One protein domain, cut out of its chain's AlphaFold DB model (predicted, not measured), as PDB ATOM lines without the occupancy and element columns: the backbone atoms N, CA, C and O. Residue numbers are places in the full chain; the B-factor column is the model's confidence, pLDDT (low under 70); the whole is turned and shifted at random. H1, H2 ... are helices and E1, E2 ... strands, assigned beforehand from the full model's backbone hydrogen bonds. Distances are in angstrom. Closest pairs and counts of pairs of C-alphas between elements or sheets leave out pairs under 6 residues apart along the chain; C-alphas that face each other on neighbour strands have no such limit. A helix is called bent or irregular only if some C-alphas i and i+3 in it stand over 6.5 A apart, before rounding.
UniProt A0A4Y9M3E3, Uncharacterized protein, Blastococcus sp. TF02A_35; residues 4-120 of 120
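Overview. This is residues 4 to 120 of the 120 residues of an uncharacterized protein of Blastococcus sp. TF02A_35 (UniProt A0A4Y9M3E3). A strongly twisted sheet of six strands curls round two helices, H1 and H2, which cover one face of it; the other face is bare of named helices. H4 packs on H1, and the long stretch from H2 through H3 to H4 makes a loop on that side of the domain. The printed part has 117 residues, with E1, E2, E3, H1, E4, H2, H3, H4, E5 and E6 in chain order; the sheet is mixed, in the order E3, E2, E1, E4, E6, E5, and the class is mixed, helices and strands. The whole is compact, with a radius of gyration of the C-alphas of 13.2 A and spans of 36 by 29 by 28 A.

Along the chain. E1, residues 4 to 11, begins with C-alpha 4 at (165.379, 183.307, 148.402) and is 21.6 A long. E2 is residues 14 to 19 and E3 residues 25 to 29. H1, residues 32 to 47, is 23.2 A long and irregular: C-alphas 33 and 36 are 7.1 A apart. E4 is residues 53 to 57, H2 residues 59 to 67 and H3 residues 79 to 82. H4, residues 90 to 103, is 19.8 A long and begins with C-alpha 90 at (139.210, 185.845, 133.967). E5 is residues 106 to 111; E6, residues 114 to 119, ends with C-alpha 119 at (155.704, 175.912, 148.801).

Arrangement. E1, E2 and E3 form a meander, each strand the antiparallel neighbour of the one before, with N 9 and O 16 at 2.9 A and N 17 and O 27 at 2.9 A. E1 is parallel to E4, with N 6 and O 55 at 2.8 A. E6 is antiparallel to E4, with N 54 and O 117 at 2.8 A, and forms a hairpin with E5, with N 109 and O 116 at 2.8 A. E3, H1 and E4 make a split strand-helix-strand unit, with E2 and E1 between its strands and a right-handed crossover. H1 and H2 are on the same face of the sheet, in two layers, helices over one face; the closest C-alphas of H1 and E3 are Ile 35 and Ala 29, 5.5 A, and of H2 and E6 Val 62 and Gly 114, 5.7 A. H1 and H2 only just touch, with 3 pairs of C-alphas within 8 A, by residue 32 of H1 alone. H4 is not on the sheet but touches residues 34 to 41 of H1, closest at the C-alphas of Phe 37 and Gln 99, 6.3 A, at a steep tilt of 48 degrees, the same way. H3 is close to H4 but not clearly touching. In H2 and H4 every O i to N i+4 pair is within hydrogen-bond range, in H1 10 of 12; H3 is too short for such a pair.

Size, cuts and confidence. The C-alphas farthest apart, of Gly 23 and Ala 78, are 37.0 A apart. The printed part has no cut, and the link from H2 to H3, 11 residues, is long. The mean pLDDT of the printed part is 79.5; residues 68 to 89, 91 to 93 and 96 are under 70.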
ATOM      1  N   TYR A   4     164.993 182.095 149.123       95.69
ATOM      2  CA  TYR A   4     165.379 183.307 148.402       95.69
ATOM      3  C   TYR A   4     164.716 184.530 149.018       95.69
ATOM      4  O   TYR A   4     163.528 184.503 149.331       95.69
ATOM      5  N   GLU A   5     165.478 185.608 149.165       96.50
ATOM      6  CA  GLU A   5     164.929 186.911 149.526       96.50
ATOM      7  C   GLU A   5     164.387 187.619 148.282       96.50
ATOM      8  O   GLU A   5     164.992 187.555 147.206       96.50
ATOM      9  N   VAL A   6     163.233 188.261 148.439       97.50
ATOM     10  CA  VAL A   6     162.540 189.014 147.398       97.50
ATOM     11  C   VAL A   6     162.125 190.356 147.979       97.50
ATOM     12  O   VAL A   6     161.283 190.422 148.874       97.50
ATOM     13  N   GLU A   7     162.695 191.429 147.457       97.44
ATOM     14  CA  GLU A   7     162.296 192.786 147.808       97.44
ATOM     15  C   GLU A   7     161.047 193.156 147.008       97.44
ATOM     16  O   GLU A   7     161.037 193.088 145.776       97.44
ATOM     17  N   CYS A   8     159.985 193.540 147.709       96.62
ATOM     18  CA  CYS A   8     158.692 193.861 147.127       96.62
ATOM     19  C   CYS A   8     158.400 195.353 147.286       96.62
ATOM     20  O   CYS A   8     158.224 195.858 148.399       96.62
ATOM     21  N   GLN A   9     158.247 196.044 146.162       95.81
ATOM     22  CA  GLN A   9     157.873 197.452 146.125       95.81
ATOM     23  C   GLN A   9     156.540 197.626 145.407       95.81
ATOM     24  O   GLN A   9     156.313 197.061 144.337       95.81
ATOM     25  N   ARG A  10     155.634 198.410 145.993       93.50
ATOM     26  CA  ARG A  10     154.373 198.769 145.345       93.50
ATOM     27  C   ARG A  10     154.608 199.965 144.427       93.50
ATOM     28  O   ARG A  10     155.021 201.018 144.896       93.50
ATOM     29  N   GLU A  11     154.289 199.814 143.148       90.06
ATOM     30  CA  GLU A  11     154.417 200.857 142.128       90.06
ATOM     31  C   GLU A  11     153.073 201.032 141.421       90.06
ATOM     32  O   GLU A  11     152.692 200.265 140.535       90.06
ATOM     33  N   GLY A  12     152.298 202.024 141.867       86.56
ATOM     34  CA  GLY A  12     150.947 202.268 141.365       86.56
ATOM     35  C   GLY A  12     150.040 201.033 141.466       86.56
ATOM     36  O   GLY A  12     149.604 200.642 142.553       86.56
ATOM     37  N   GLY A  13     149.719 200.448 140.309       84.06
ATOM     38  CA  GLY A  13     148.803 199.315 140.159       84.06
ATOM     39  C   GLY A  13     149.423 197.928 140.360       84.06
ATOM     40  O   GLY A  13     148.667 196.965 140.479       84.06
ATOM     41  N   TRP A  14     150.748 197.805 140.458       90.12
ATOM     42  CA  TRP A  14     151.452 196.516 140.511       90.12
ATOM     43  C   TRP A  14     152.548 196.477 141.587       90.12
ATOM     44  O   TRP A  14     152.855 197.468 142.249       90.12
ATOM     45  N   TRP A  15     153.122 195.297 141.772       93.62
ATOM     46  CA  TRP A  15     154.275 195.000 142.610       93.62
ATOM     47  C   TRP A  15     155.497 194.779 141.733       93.62
ATOM     48  O   TRP A  15     155.449 193.969 140.810       93.62
ATOM     49  N   VAL A  16     156.586 195.469 142.046       96.12
ATOM     50  CA  VAL A  16     157.919 195.194 141.517       96.12
ATOM     51  C   VAL A  16     158.622 194.270 142.500       96.12
ATOM     52  O   VAL A  16     158.635 194.541 143.701       96.12
ATOM     53  N   LEU A  17     159.161 193.168 141.986       96.94
ATOM     54  CA  LEU A  17     159.815 192.122 142.762       96.94
ATOM     55  C   LEU A  17     161.276 192.033 142.333       96.94
ATOM     56  O   LEU A  17     161.550 191.675 141.186       96.94
ATOM     57  N   THR A  18     162.195 192.322 143.246       97.69
ATOM     58  CA  THR A  18     163.639 192.213 143.017       97.69
ATOM     59  C   THR A  18     164.185 191.017 143.783       97.69
ATOM     60  O   THR A  18     163.874 190.842 144.956       97.69
ATOM     61  N   ILE A  19     165.009 190.189 143.141       96.00
ATOM     62  CA  ILE A  19     165.654 189.018 143.751       96.00
ATOM     63  C   ILE A  19     167.167 189.281 143.794       96.00
ATOM     64  O   ILE A  19     167.872 188.982 142.820       96.00
ATOM     65  N   PRO A  20     167.703 189.842 144.897       94.56
ATOM     66  CA  PRO A  20     169.068 190.372 144.926       94.56
ATOM     67  C   PRO A  20     170.132 189.329 144.571       94.56
ATOM     68  O   PRO A  20     171.068 189.598 143.818       94.56
ATOM     69  N   VAL A  21     169.950 188.099 145.055       91.81
ATOM     70  CA  VAL A  21     170.925 187.009 144.907       91.81
ATOM     71  C   VAL A  21     171.002 186.424 143.491       91.81
ATOM     72  O   VAL A  21     171.945 185.695 143.192       91.81
ATOM     73  N   ILE A  22     170.057 186.752 142.601       89.69
ATOM     74  CA  ILE A  22     170.037 186.292 141.202       89.69
ATOM     75  C   ILE A  22     170.341 187.476 140.286       89.69
ATOM     76  O   ILE A  22     169.518 187.894 139.480       89.69
ATOM     77  N   GLY A  23     171.521 188.075 140.463       86.62
ATOM     78  CA  GLY A  23     171.962 189.219 139.657       86.62
ATOM     79  C   GLY A  23     171.022 190.428 139.724       86.62
ATOM     80  O   GLY A  23     170.958 191.184 138.760       86.62
ATOM     81  N   GLY A  24     170.269 190.578 140.820       84.94
ATOM     82  CA  GLY A  24     169.232 191.602 140.939       84.94
ATOM     83  C   GLY A  24     168.074 191.414 139.958       84.94
ATOM     84  O   GLY A  24     167.548 192.401 139.457       84.94
ATOM     85  N   ALA A  25     167.706 190.168 139.640       91.31
ATOM     86  CA  ALA A  25     166.589 189.862 138.754       91.31
ATOM     87  C   ALA A  25     165.318 190.605 139.172       91.31
ATOM     88  O   ALA A  25     164.979 190.632 140.356       91.31
ATOM     89  N   VAL A  26     164.600 191.152 138.189       93.81
ATOM     90  CA  VAL A  26     163.359 191.898 138.407       93.81
ATOM     91  C   VAL A  26     162.211 191.222 137.671       93.81
ATOM     92  O   VAL A  26     162.329 190.860 136.501       93.81
ATOM     93  N   THR A  27     161.089 191.072 138.361       94.94
ATOM     94  CA  THR A  27     159.805 190.650 137.800       94.94
ATOM     95  C   THR A  27     158.684 191.488 138.416       94.94
ATOM     96  O   THR A  27     158.936 192.377 139.232       94.94
ATOM     97  N   GLN A  28     157.441 191.250 138.012       93.12
ATOM     98  CA  GLN A  28     156.297 192.019 138.487       93.12
ATOM     99  C   GLN A  28     155.076 191.141 138.733       93.12
ATOM    100  O   GLN A  28     154.890 190.123 138.071       93.12
ATOM    101  N   ALA A  29     154.226 191.568 139.660       86.94
ATOM    102  CA  ALA A  29     152.951 190.933 139.969       86.94
ATOM    103  C   ALA A  29     151.855 191.998 140.045       86.94
ATOM    104  O   ALA A  29     152.059 193.060 140.627       86.94
ATOM    105  N   VAL A  30     150.680 191.741 139.480       83.50
ATOM    106  CA  VAL A  30     149.561 192.695 139.551       83.50
ATOM    107  C   VAL A  30     148.977 192.686 140.967       83.50
ATOM    108  O   VAL A  30     148.822 193.736 141.600       83.50
ATOM    109  N   ASN A  31     148.771 191.478 141.500       81.25
ATOM    110  CA  ASN A  31     148.115 191.232 142.782       81.25
ATOM    111  C   ASN A  31     149.043 190.504 143.771       81.25
ATOM    112  O   ASN A  31     150.034 189.891 143.374       81.25
ATOM    113  N   LEU A  32     148.707 190.549 145.064       83.94
ATOM    114  CA  LEU A  32     149.498 189.928 146.141       83.94
ATOM    115  C   LEU A  32     149.641 188.415 145.959       83.94
ATOM    116  O   LEU A  32     150.703 187.849 146.198       83.94
ATOM    117  N   GLU A  33     148.575 187.773 145.493       80.88
ATOM    118  CA  GLU A  33     148.474 186.335 145.283       80.88
ATOM    119  C   GLU A  33     149.448 185.851 144.199       80.88
ATOM    120  O   GLU A  33     149.901 184.714 144.248       80.88
ATOM    121  N   GLN A  34     149.815 186.715 143.247       84.88
ATOM    122  CA  GLN A  34     150.751 186.390 142.169       84.88
ATOM    123  C   GLN A  34     152.217 186.453 142.617       84.88
ATOM    124  O   GLN A  34     153.062 185.811 141.996       84.88
ATOM    125  N   ILE A  35     152.540 187.196 143.683       91.12
ATOM    126  CA  ILE A  35     153.924 187.459 144.111       91.12
ATOM    127  C   ILE A  35     154.777 186.186 144.241       91.12
ATOM    128  O   ILE A  35     155.835 186.138 143.604       91.12
ATOM    129  N   PRO A  36     154.367 185.146 144.998       91.50
ATOM    130  CA  PRO A  36     155.206 183.961 145.158       91.50
ATOM    131  C   PRO A  36     155.439 183.219 143.836       91.50
ATOM    132  O   PRO A  36     156.546 182.748 143.590       91.50
ATOM    133  N   PHE A  37     154.441 183.176 142.950       88.94
ATOM    134  CA  PHE A  37     154.555 182.528 141.642       88.94
ATOM    135  C   PHE A  37     155.500 183.282 140.710       88.94
ATOM    136  O   PHE A  37     156.391 182.683 140.112       88.94
ATOM    137  N   MET A  38     155.352 184.606 140.628       91.00
ATOM    138  CA  MET A  38     156.193 185.440 139.769       91.00
ATOM    139  C   MET A  38     157.654 185.401 140.219       91.00
ATOM    140  O   MET A  38     158.549 185.257 139.384       91.00
ATOM    141  N   ALA A  39     157.902 185.461 141.531       94.12
ATOM    142  CA  ALA A  39     159.241 185.321 142.089       94.12
ATOM    143  C   ALA A  39     159.821 183.919 141.840       94.12
ATOM    144  O   ALA A  39     160.936 183.806 141.330       94.12
ATOM    145  N   ALA A  40     159.071 182.849 142.128       93.06
ATOM    146  CA  ALA A  40     159.520 181.476 141.897       93.06
ATOM    147  C   ALA A  40     159.826 181.202 140.416       93.06
ATOM    148  O   ALA A  40     160.846 180.587 140.107       93.06
ATOM    149  N   GLY A  41     158.995 181.708 139.500       91.81
ATOM    150  CA  GLY A  41     159.214 181.583 138.062       91.81
ATOM    151  C   GLY A  41     160.446 182.342 137.573       91.81
ATOM    152  O   GLY A  41     161.195 181.819 136.746       91.81
ATOM    153  N   ALA A  42     160.711 183.536 138.110       93.69
ATOM    154  CA  ALA A  42     161.938 184.276 137.814       93.69
ATOM    155  C   ALA A  42     163.184 183.551 138.352       93.69
ATOM    156  O   ALA A  42     164.177 183.422 137.634       93.69
ATOM    157  N   ILE A  43     163.113 183.017 139.577       94.12
ATOM    158  CA  ILE A  43     164.185 182.215 140.182       94.12
ATOM    159  C   ILE A  43     164.474 180.982 139.324       94.12
ATOM    160  O   ILE A  43     165.630 180.761 138.961       94.12
ATOM    161  N   GLU A  44     163.452 180.217 138.943       93.06
ATOM    162  CA  GLU A  44     163.608 179.034 138.091       93.06
ATOM    163  C   GLU A  44     164.221 179.402 136.741       93.06
ATOM    164  O   GLU A  44     165.219 178.808 136.335       93.06
ATOM    165  N   SER A  45     163.671 180.412 136.068       91.06
ATOM    166  CA  SER A  45     164.090 180.781 134.714       91.06
ATOM    167  C   SER A  45     165.545 181.248 134.653       91.06
ATOM    168  O   SER A  45     166.232 180.989 133.668       91.06
ATOM    169  N   LEU A  46     166.021 181.936 135.694       91.56
ATOM    170  CA  LEU A  46     167.341 182.570 135.692       91.56
ATOM    171  C   LEU A  46     168.415 181.754 136.413       91.56
ATOM    172  O   LEU A  46     169.590 181.855 136.067       91.56
ATOM    173  N   SER A  47     168.037 180.944 137.405       91.81
ATOM    174  CA  SER A  47     168.982 180.110 138.163       91.81
ATOM    175  C   SER A  47     168.910 178.618 137.832       91.81
ATOM    176  O   SER A  47     169.801 177.866 138.229       91.81
ATOM    177  N   GLY A  48     167.857 178.169 137.141       91.88
ATOM    178  CA  GLY A  48     167.566 176.753 136.910       91.88
ATOM    179  C   GLY A  48     167.136 175.992 138.171       91.88
ATOM    180  O   GLY A  48     167.153 174.762 138.172       91.88
ATOM    181  N   ARG A  49     166.808 176.693 139.265       91.38
ATOM    182  CA  ARG A  49     166.458 176.098 140.563       91.38
ATOM    183  C   ARG A  49     165.033 176.433 140.960       91.38
ATOM    184  O   ARG A  49     164.572 177.550 140.767       91.38
ATOM    185  N   LEU A  50     164.367 175.481 141.600       89.62
ATOM    186  CA  LEU A  50     163.052 175.704 142.186       89.62
ATOM    187  C   LEU A  50     163.193 176.328 143.575       89.62
ATOM    188  O   LEU A  50     163.909 175.800 144.424       89.62
ATOM    189  N   ALA A  51     162.483 177.428 143.814       91.94
ATOM    190  CA  ALA A  51     162.340 177.990 145.150       91.94
ATOM    191  C   ALA A  51     161.350 177.152 145.970       91.94
ATOM    192  O   ALA A  51     160.256 176.837 145.501       91.94
ATOM    193  N   ASN A  52     161.729 176.814 147.200       91.25
ATOM    194  CA  ASN A  52     160.841 176.161 148.170       91.25
ATOM    195  C   ASN A  52     160.373 177.139 149.255       91.25
ATOM    196  O   ASN A  52     159.317 176.949 149.858       91.25
ATOM    197  N   THR A  53     161.150 178.198 149.482       93.44
ATOM    198  CA  THR A  53     160.838 179.250 150.446       93.44
ATOM    199  C   THR A  53     161.202 180.603 149.852       93.44
ATOM    200  O   THR A  53     162.249 180.755 149.223       93.44
ATOM    201  N   LEU A  54     160.337 181.590 150.057       95.00
ATOM    202  CA  LEU A  54     160.577 182.981 149.710       95.00
ATOM    203  C   LEU A  54     160.448 183.834 150.963       95.00
ATOM    204  O   LEU A  54     159.489 183.698 151.725       95.00
ATOM    205  N   ARG A  55     161.408 184.733 151.149       96.19
ATOM    206  CA  ARG A  55     161.369 185.775 152.161       96.19
ATOM    207  C   ARG A  55     161.039 187.091 151.478       96.19
ATOM    208  O   ARG A  55     161.909 187.687 150.857       96.19
ATOM    209  N   LEU A  56     159.786 187.516 151.568       95.38
ATOM    210  CA  LEU A  56     159.349 188.785 151.000       95.38
ATOM    211  C   LEU A  56     159.653 189.915 151.986       95.38
ATOM    212  O   LEU A  56     159.285 189.826 153.161       95.38
ATOM    213  N   THR A  57     160.287 190.977 151.510       96.31
ATOM    214  CA  THR A  57     160.638 192.160 152.303       96.31
ATOM    215  C   THR A  57     160.012 193.419 151.699       96.31
ATOM    216  O   THR A  57     159.676 193.459 150.517       96.31
ATOM    217  N   GLY A  58     159.806 194.446 152.527       93.38
ATOM    218  CA  GLY A  58     159.181 195.716 152.138       93.38
ATOM    219  C   GLY A  58     157.926 196.030 152.955       93.38
ATOM    220  O   GLY A  58     157.037 195.193 153.097       93.38
ATOM    221  N   ALA A  59     157.831 197.254 153.485       90.62
ATOM    222  CA  ALA A  59     156.737 197.643 154.384       90.62
ATOM    223  C   ALA A  59     155.355 197.436 153.741       90.62
ATOM    224  O   ALA A  59     154.486 196.804 154.329       90.62
ATOM    225  N   ALA A  60     155.197 197.858 152.481       90.81
ATOM    226  CA  ALA A  60     153.930 197.733 151.772       90.81
ATOM    227  C   ALA A  60     153.473 196.274 151.617       90.81
ATOM    228  O   ALA A  60     152.283 196.004 151.750       90.81
ATOM    229  N   VAL A  61     154.381 195.326 151.335       90.38
ATOM    230  CA  VAL A  61     153.989 193.913 151.189       90.38
ATOM    231  C   VAL A  61     153.643 193.304 152.546       90.38
ATOM    232  O   VAL A  61     152.659 192.579 152.649       90.38
ATOM    233  N   VAL A  62     154.390 193.651 153.599       90.12
ATOM    234  CA  VAL A  62     154.111 193.198 154.968       90.12
ATOM    235  C   VAL A  62     152.737 193.680 155.419       90.12
ATOM    236  O   VAL A  62     151.918 192.866 155.847       90.12
ATOM    237  N   ASP A  63     152.454 194.973 155.265       89.25
ATOM    238  CA  ASP A  63     151.162 195.558 155.618       89.25
ATOM    239  C   ASP A  63     150.032 194.925 154.802       89.25
ATOM    240  O   ASP A  63     149.026 194.496 155.364       89.25
ATOM    241  N   ALA A  64     150.230 194.737 153.498       86.38
ATOM    242  CA  ALA A  64     149.221 194.146 152.630       86.38
ATOM    243  C   ALA A  64     148.865 192.695 153.014       86.38
ATOM    244  O   ALA A  64     147.687 192.330 153.003       86.38
ATOM    245  N   PHE A  65     149.849 191.873 153.403       82.75
ATOM    246  CA  PHE A  65     149.605 190.519 153.921       82.75
ATOM    247  C   PHE A  65     149.038 190.508 155.351       82.75
ATOM    248  O   PHE A  65     148.403 189.531 155.743       82.75
ATOM    249  N   ARG A  66     149.241 191.562 156.152       82.94
ATOM    250  CA  ARG A  66     148.627 191.697 157.487       82.94
ATOM    251  C   ARG A  66     147.166 192.133 157.410       82.94
ATOM    252  O   ARG A  66     146.341 191.592 158.141       82.94
ATOM    253  N   GLU A  67     146.849 193.089 156.540       79.31
ATOM    254  CA  GLU A  67     145.490 193.601 156.309       79.31
ATOM    255  C   GLU A  67     144.608 192.577 155.602       79.31
ATOM    256  O   GLU A  67     143.414 192.448 155.878       79.31
ATOM    257  N   ARG A  68     145.216 191.824 154.689       66.62
ATOM    258  CA  ARG A  68     144.609 190.685 154.023       66.62
ATOM    259  C   ARG A  68     145.497 189.489 154.320       66.62
ATOM    260  O   ARG A  68     146.338 189.174 153.476       66.62
ATOM    261  N   PRO A  69     145.321 188.814 155.477       54.34
ATOM    262  CA  PRO A  69     145.925 187.516 155.715       54.34
ATOM    263  C   PRO A  69     145.230 186.535 154.780       54.34
ATOM    264  O   PRO A  69     144.386 185.735 155.163       54.34
ATOM    265  N   LEU A  70     145.570 186.638 153.502       54.62
ATOM    266  CA  LEU A  70     145.524 185.520 152.608       54.62
ATOM    267  C   LEU A  70     146.303 184.426 153.362       54.62
ATOM    268  O   LEU A  70     147.365 184.708 153.921       54.62
ATOM    269  N   TRP A  71     145.790 183.201 153.402       57.72
ATOM    270  CA  TRP A  71     146.548 182.033 153.868       57.72
ATOM    271  C   TRP A  71     146.659 181.857 155.410       57.72
ATOM    272  O   TRP A  71     147.751 181.839 155.976       57.72
ATOM    273  N   ARG A  72     145.538 181.612 156.112       38.84
ATOM    274  CA  ARG A  72     145.548 180.902 157.415       38.84
ATOM    275  C   ARG A  72     144.756 179.592 157.327       38.84
ATOM    276  O   ARG A  72     143.536 179.622 157.321       38.84
ATOM    277  N   GLY A  73     145.451 178.451 157.354       38.00
ATOM    278  CA  GLY A  73     144.829 177.123 157.482       38.00
ATOM    279  C   GLY A  73     143.980 176.694 156.279       38.00
ATOM    280  O   GLY A  73     143.948 177.388 155.271       38.00
ATOM    281  N   ASP A  74     143.353 175.521 156.395       42.94
ATOM    282  CA  ASP A  74     142.682 174.648 155.401       42.94
ATOM    283  C   ASP A  74     141.726 175.267 154.340       42.94
ATOM    284  O   ASP A  74     141.115 174.545 153.557       42.94
ATOM    285  N   GLU A  75     141.623 176.589 154.224       44.62
ATOM    286  CA  GLU A  75     140.821 177.335 153.236       44.62
ATOM    287  C   GLU A  75     141.462 177.404 151.830       44.62
ATOM    288  O   GLU A  75     140.995 178.116 150.938       44.62
ATOM    289  N   LEU A  76     142.543 176.649 151.602       45.75
ATOM    290  CA  LEU A  76     143.365 176.721 150.390       45.75
ATOM    291  C   LEU A  76     142.656 176.213 149.120       45.75
ATOM    292  O   LEU A  76     143.131 176.450 148.010       45.75
ATOM    293  N   SER A  77     141.555 175.474 149.229       42.28
ATOM    294  CA  SER A  77     140.856 174.897 148.071       42.28
ATOM    295  C   SER A  77     139.783 175.821 147.496       42.28
ATOM    296  O   SER A  77     139.705 175.947 146.276       42.28
ATOM    297  N   ALA A  78     139.003 176.498 148.341       36.59
ATOM    298  CA  ALA A  78     137.921 177.358 147.878       36.59
ATOM    299  C   ALA A  78     138.436 178.720 147.402       36.59
ATOM    300  O   ALA A  78     138.038 179.160 146.339       36.59
ATOM    301  N   ALA A  79     139.395 179.358 148.085       38.34
ATOM    302  CA  ALA A  79     139.824 180.721 147.741       38.34
ATOM    303  C   ALA A  79     140.699 180.832 146.469       38.34
ATOM    304  O   ALA A  79     140.765 181.894 145.863       38.34
ATOM    305  N   LEU A  80     141.322 179.753 145.990       41.06
ATOM    306  CA  LEU A  80     141.925 179.749 144.644       41.06
ATOM    307  C   LEU A  80     140.859 179.698 143.528       41.06
ATOM    308  O   LEU A  80     141.142 180.068 142.393       41.06
ATOM    309  N   VAL A  81     139.633 179.277 143.868       38.19
ATOM    310  CA  VAL A  81     138.458 179.201 142.981       38.19
ATOM    311  C   VAL A  81     137.426 180.308 143.283       38.19
ATOM    312  O   VAL A  81     136.583 180.597 142.446       38.19
ATOM    313  N   GLU A  82     137.485 180.960 144.448       38.09
ATOM    314  CA  GLU A  82     136.483 181.930 144.931       38.09
ATOM    315  C   GLU A  82     137.092 183.202 145.548       38.09
ATOM    316  O   GLU A  82     136.396 184.203 145.693       38.09
ATOM    317  N   GLY A  83     138.396 183.234 145.844       35.41
ATOM    318  CA  GLY A  83     139.151 184.396 146.351       35.41
ATOM    319  C   GLY A  83     139.423 185.443 145.272       35.41
ATOM    320  O   GLY A  83     140.402 186.190 145.306       35.41
ATOM    321  N   PHE A  84     138.532 185.499 144.291       45.44
ATOM    322  CA  PHE A  84     138.447 186.569 143.334       45.44
ATOM    323  C   PHE A  84     137.923 187.795 144.059       45.44
ATOM    324  O   PHE A  84     136.727 187.951 144.297       45.44
ATOM    325  N   THR A  85     138.826 188.716 144.376       46.22
ATOM    326  CA  THR A  85     138.375 190.091 144.563       46.22
ATOM    327  C   THR A  85     137.629 190.534 143.292       46.22
ATOM    328  O   THR A  85     137.944 190.040 142.201       46.22
ATOM    329  N   PRO A  86     136.682 191.484 143.367       42.34
ATOM    330  CA  PRO A  86     135.984 192.001 142.185       42.34
ATOM    331  C   PRO A  86     136.916 192.561 141.092       42.34
ATOM    332  O   PRO A  86     136.467 192.815 139.981       42.34
ATOM    333  N   ALA A  87     138.200 192.769 141.408       48.03
ATOM    334  CA  ALA A  87     139.219 193.297 140.510       48.03
ATOM    335  C   ALA A  87     139.977 192.227 139.696       48.03
ATOM    336  O   ALA A  87     140.730 192.591 138.798       48.03
ATOM    337  N   THR A  88     139.811 190.929 139.978       57.50
ATOM    338  CA  THR A  88     140.519 189.866 139.244       57.50
ATOM    339  C   THR A  88     139.788 189.546 137.934       57.50
ATOM    340  O   THR A  88     138.617 189.151 137.963       57.50
ATOM    341  N   THR A  89     140.451 189.707 136.784       66.31
ATOM    342  CA  THR A  89     139.883 189.356 135.465       66.31
ATOM    343  C   THR A  89     139.969 187.850 135.212       66.31
ATOM    344  O   THR A  89     140.823 187.193 135.796       66.31
ATOM    345  N   ASP A  90     139.145 187.283 134.317       70.00
ATOM    346  CA  ASP A  90     139.210 185.845 133.967       70.00
ATOM    347  C   ASP A  90     140.598 185.405 133.480       70.00
ATOM    348  O   ASP A  90     141.040 184.297 133.777       70.00
ATOM    349  N   ALA A  91     141.317 186.296 132.794       68.62
ATOM    350  CA  ALA A  91     142.687 186.051 132.361       68.62
ATOM    351  C   ALA A  91     143.652 185.916 133.553       68.62
ATOM    352  O   ALA A  91     144.485 185.012 133.566       68.62
ATOM    353  N   ASP A  92     143.503 186.756 134.581       64.94
ATOM    354  CA  ASP A  92     144.300 186.654 135.809       64.94
ATOM    355  C   ASP A  92     143.994 185.361 136.574       64.94
ATOM    356  O   ASP A  92     144.899 184.768 137.166       64.94
ATOM    357  N   ARG A  93     142.731 184.900 136.543       67.69
ATOM    358  CA  ARG A  93     142.320 183.621 137.151       67.69
ATOM    359  C   ARG A  93     143.020 182.448 136.479       67.69
ATOM    360  O   ARG A  93     143.600 181.614 137.168       67.69
ATOM    361  N   GLN A  94     142.976 182.401 135.146       73.00
ATOM    362  CA  GLN A  94     143.600 181.327 134.380       73.00
ATOM    363  C   GLN A  94     145.115 181.326 134.577       73.00
ATOM    364  O   GLN A  94     145.691 180.279 134.851       73.00
ATOM    365  N   LEU A  95     145.748 182.504 134.532       70.44
ATOM    366  CA  LEU A  95     147.179 182.627 134.784       70.44
ATOM    367  C   LEU A  95     147.544 182.062 136.162       70.44
ATOM    368  O   LEU A  95     148.482 181.284 136.269       70.44
ATOM    369  N   LEU A  96     146.803 182.411 137.215       67.06
ATOM    370  CA  LEU A  96     147.049 181.872 138.555       67.06
ATOM    371  C   LEU A  96     146.864 180.351 138.623       67.06
ATOM    372  O   LEU A  96     147.673 179.680 139.260       67.06
ATOM    373  N   ALA A  97     145.842 179.801 137.966       72.44
ATOM    374  CA  ALA A  97     145.622 178.358 137.915       72.44
ATOM    375  C   ALA A  97     146.804 177.624 137.259       72.44
ATOM    376  O   ALA A  97     147.337 176.680 137.846       72.44
ATOM    377  N   ASP A  98     147.277 178.120 136.113       76.00
ATOM    378  CA  ASP A  98     148.436 177.564 135.405       76.00
ATOM    379  C   ASP A  98     149.710 177.647 136.269       76.00
ATOM    380  O   ASP A  98     150.535 176.730 136.299       76.00
ATOM    381  N   GLN A  99     149.875 178.743 137.017       73.00
ATOM    382  CA  GLN A  99     151.005 178.921 137.931       73.00
ATOM    383  C   GLN A  99     150.935 177.975 139.137       73.00
ATOM    384  O   GLN A  99     151.974 177.472 139.559       73.00
ATOM    385  N   VAL A 100     149.745 177.691 139.675       73.69
ATOM    386  CA  VAL A 100     149.557 176.700 140.749       73.69
ATOM    387  C   VAL A 100     149.870 175.292 140.261       73.69
ATOM    388  O   VAL A 100     150.527 174.539 140.977       73.69
ATOM    389  N   GLU A 101     149.436 174.932 139.053       75.38
ATOM    390  CA  GLU A 101     149.768 173.635 138.455       75.38
ATOM    391  C   GLU A 101     151.284 173.476 138.281       75.38
ATOM    392  O   GLU A 101     151.845 172.426 138.595       75.38
ATOM    393  N   ARG A 102     151.965 174.540 137.843       75.50
ATOM    394  CA  ARG A 102     153.406 174.514 137.579       75.50
ATOM    395  C   ARG A 102     154.274 174.599 138.834       75.50
ATOM    396  O   ARG A 102     155.247 173.858 138.961       75.50
ATOM    397  N   PHE A 103     153.980 175.536 139.730       75.38
ATOM    398  CA  PHE A 103     154.841 175.879 140.866       75.38
ATOM    399  C   PHE A 103     154.318 175.377 142.207       75.38
ATOM    400  O   PHE A 103     154.969 175.622 143.220       75.38
ATOM    401  N   GLY A 104     153.199 174.656 142.227       77.75
ATOM    402  CA  GLY A 104     152.581 174.178 143.454       77.75
ATOM    403  C   GLY A 104     151.884 175.289 144.233       77.75
ATOM    404  O   GLY A 104     151.809 176.447 143.820       77.75
ATOM    405  N   ARG A 105     151.333 174.923 145.386       82.38
ATOM    406  CA  ARG A 105     150.609 175.852 146.259       82.38
ATOM    407  C   ARG A 105     151.595 176.589 147.163       82.38
ATOM    408  O   ARG A 105     152.624 176.034 147.526       82.38
ATOM    409  N   TRP A 106     151.268 177.818 147.556       82.88
ATOM    410  CA  TRP A 106     152.089 178.615 148.470       82.88
ATOM    411  C   TRP A 106     151.286 179.034 149.697       82.88
ATOM    412  O   TRP A 106     150.130 179.434 149.579       82.88
ATOM    413  N   THR A 107     151.923 178.977 150.863       83.69
ATOM    414  CA  THR A 107     151.399 179.510 152.124       83.69
ATOM    415  C   THR A 107     152.297 180.651 152.566       83.69
ATOM    416  O   THR A 107     153.490 180.426 152.759       83.69
ATOM    417  N   CYS A 108     151.746 181.852 152.736       85.81
ATOM    418  CA  CYS A 108     152.499 183.039 153.139       85.81
ATOM    419  C   CYS A 108     152.082 183.510 154.531       85.81
ATOM    420  O   CYS A 108     150.900 183.698 154.796       85.81
ATOM    421  N   THR A 109     153.045 183.718 155.425       85.81
ATOM    422  CA  THR A 109     152.807 184.175 156.798       85.81
ATOM    423  C   THR A 109     153.604 185.451 157.066       85.81
ATOM    424  O   THR A 109     154.834 185.407 156.987       85.81
ATOM    425  N   PRO A 110     152.942 186.588 157.359       86.12
ATOM    426  CA  PRO A 110     153.637 187.799 157.774       86.12
ATOM    427  C   PRO A 110     154.202 187.645 159.193       86.12
ATOM    428  O   PRO A 110     153.519 187.139 160.086       86.12
ATOM    429  N   ASP A 111     155.427 188.121 159.396       84.50
ATOM    430  CA  ASP A 111     156.084 188.294 160.693       84.50
ATOM    431  C   ASP A 111     156.547 189.758 160.864       84.50
ATOM    432  O   ASP A 111     156.091 190.646 160.134       84.50
ATOM    433  N   ASP A 112     157.352 190.054 161.886       80.31
ATOM    434  CA  ASP A 112     157.830 191.420 162.162       80.31
ATOM    435  C   ASP A 112     158.866 191.915 161.148       80.31
ATOM    436  O   ASP A 112     158.987 193.118 160.926       80.31
ATOM    437  N   ASP A 113     159.539 190.990 160.472       81.44
ATOM    438  CA  ASP A 113     160.702 191.251 159.632       81.44
ATOM    439  C   ASP A 113     160.416 190.950 158.140       81.44
ATOM    440  O   ASP A 113     161.342 190.899 157.326       81.44
ATOM    441  N   GLY A 114     159.170 190.641 157.758       90.81
ATOM    442  CA  GLY A 114     158.814 190.276 156.383       90.81
ATOM    443  C   GLY A 114     157.600 189.356 156.255       90.81
ATOM    444  O   GLY A 114     156.786 189.216 157.164       90.81
ATOM    445  N   VAL A 115     157.473 188.715 155.094       91.12
ATOM    446  CA  VAL A 115     156.485 187.657 154.837       91.12
ATOM    447  C   VAL A 115     157.221 186.406 154.388       91.12
ATOM    448  O   VAL A 115     157.967 186.429 153.411       91.12
ATOM    449  N   THR A 116     157.011 185.300 155.093       92.44
ATOM    450  CA  THR A 116     157.593 184.009 154.724       92.44
ATOM    451  C   THR A 116     156.584 183.220 153.906       92.44
ATOM    452  O   THR A 116     155.538 182.844 154.430       92.44
ATOM    453  N   CYS A 117     156.894 182.957 152.639       90.62
ATOM    454  CA  CYS A 117     156.098 182.105 151.764       90.62
ATOM    455  C   CYS A 117     156.773 180.747 151.575       90.62
ATOM    456  O   CYS A 117     157.934 180.683 151.176       90.62
ATOM    457  N   THR A 118     156.041 179.662 151.805       89.12
ATOM    458  CA  THR A 118     156.537 178.287 151.666       89.12
ATOM    459  C   THR A 118     155.688 177.520 150.668       89.12
ATOM    460  O   THR A 118     154.458 177.586 150.719       89.12
ATOM    461  N   ARG A 119     156.354 176.795 149.768       85.12
ATOM    462  CA  ARG A 119     155.704 175.912 148.801       85.12
ATOM    463  C   ARG A 119     155.211 174.629 149.482       85.12
ATOM    464  O   ARG A 119     155.951 174.042 150.270       85.12
ATOM    465  N   MET A 120     153.988 174.213 149.155       79.69
ATOM    466  CA  MET A 120     153.296 173.010 149.641       79.69
ATOM    467  C   MET A 120     153.255 171.915 148.578       79.69
ATOM    468  O   MET A 120     153.040 172.262 147.391       79.69
TER     469      MET A 120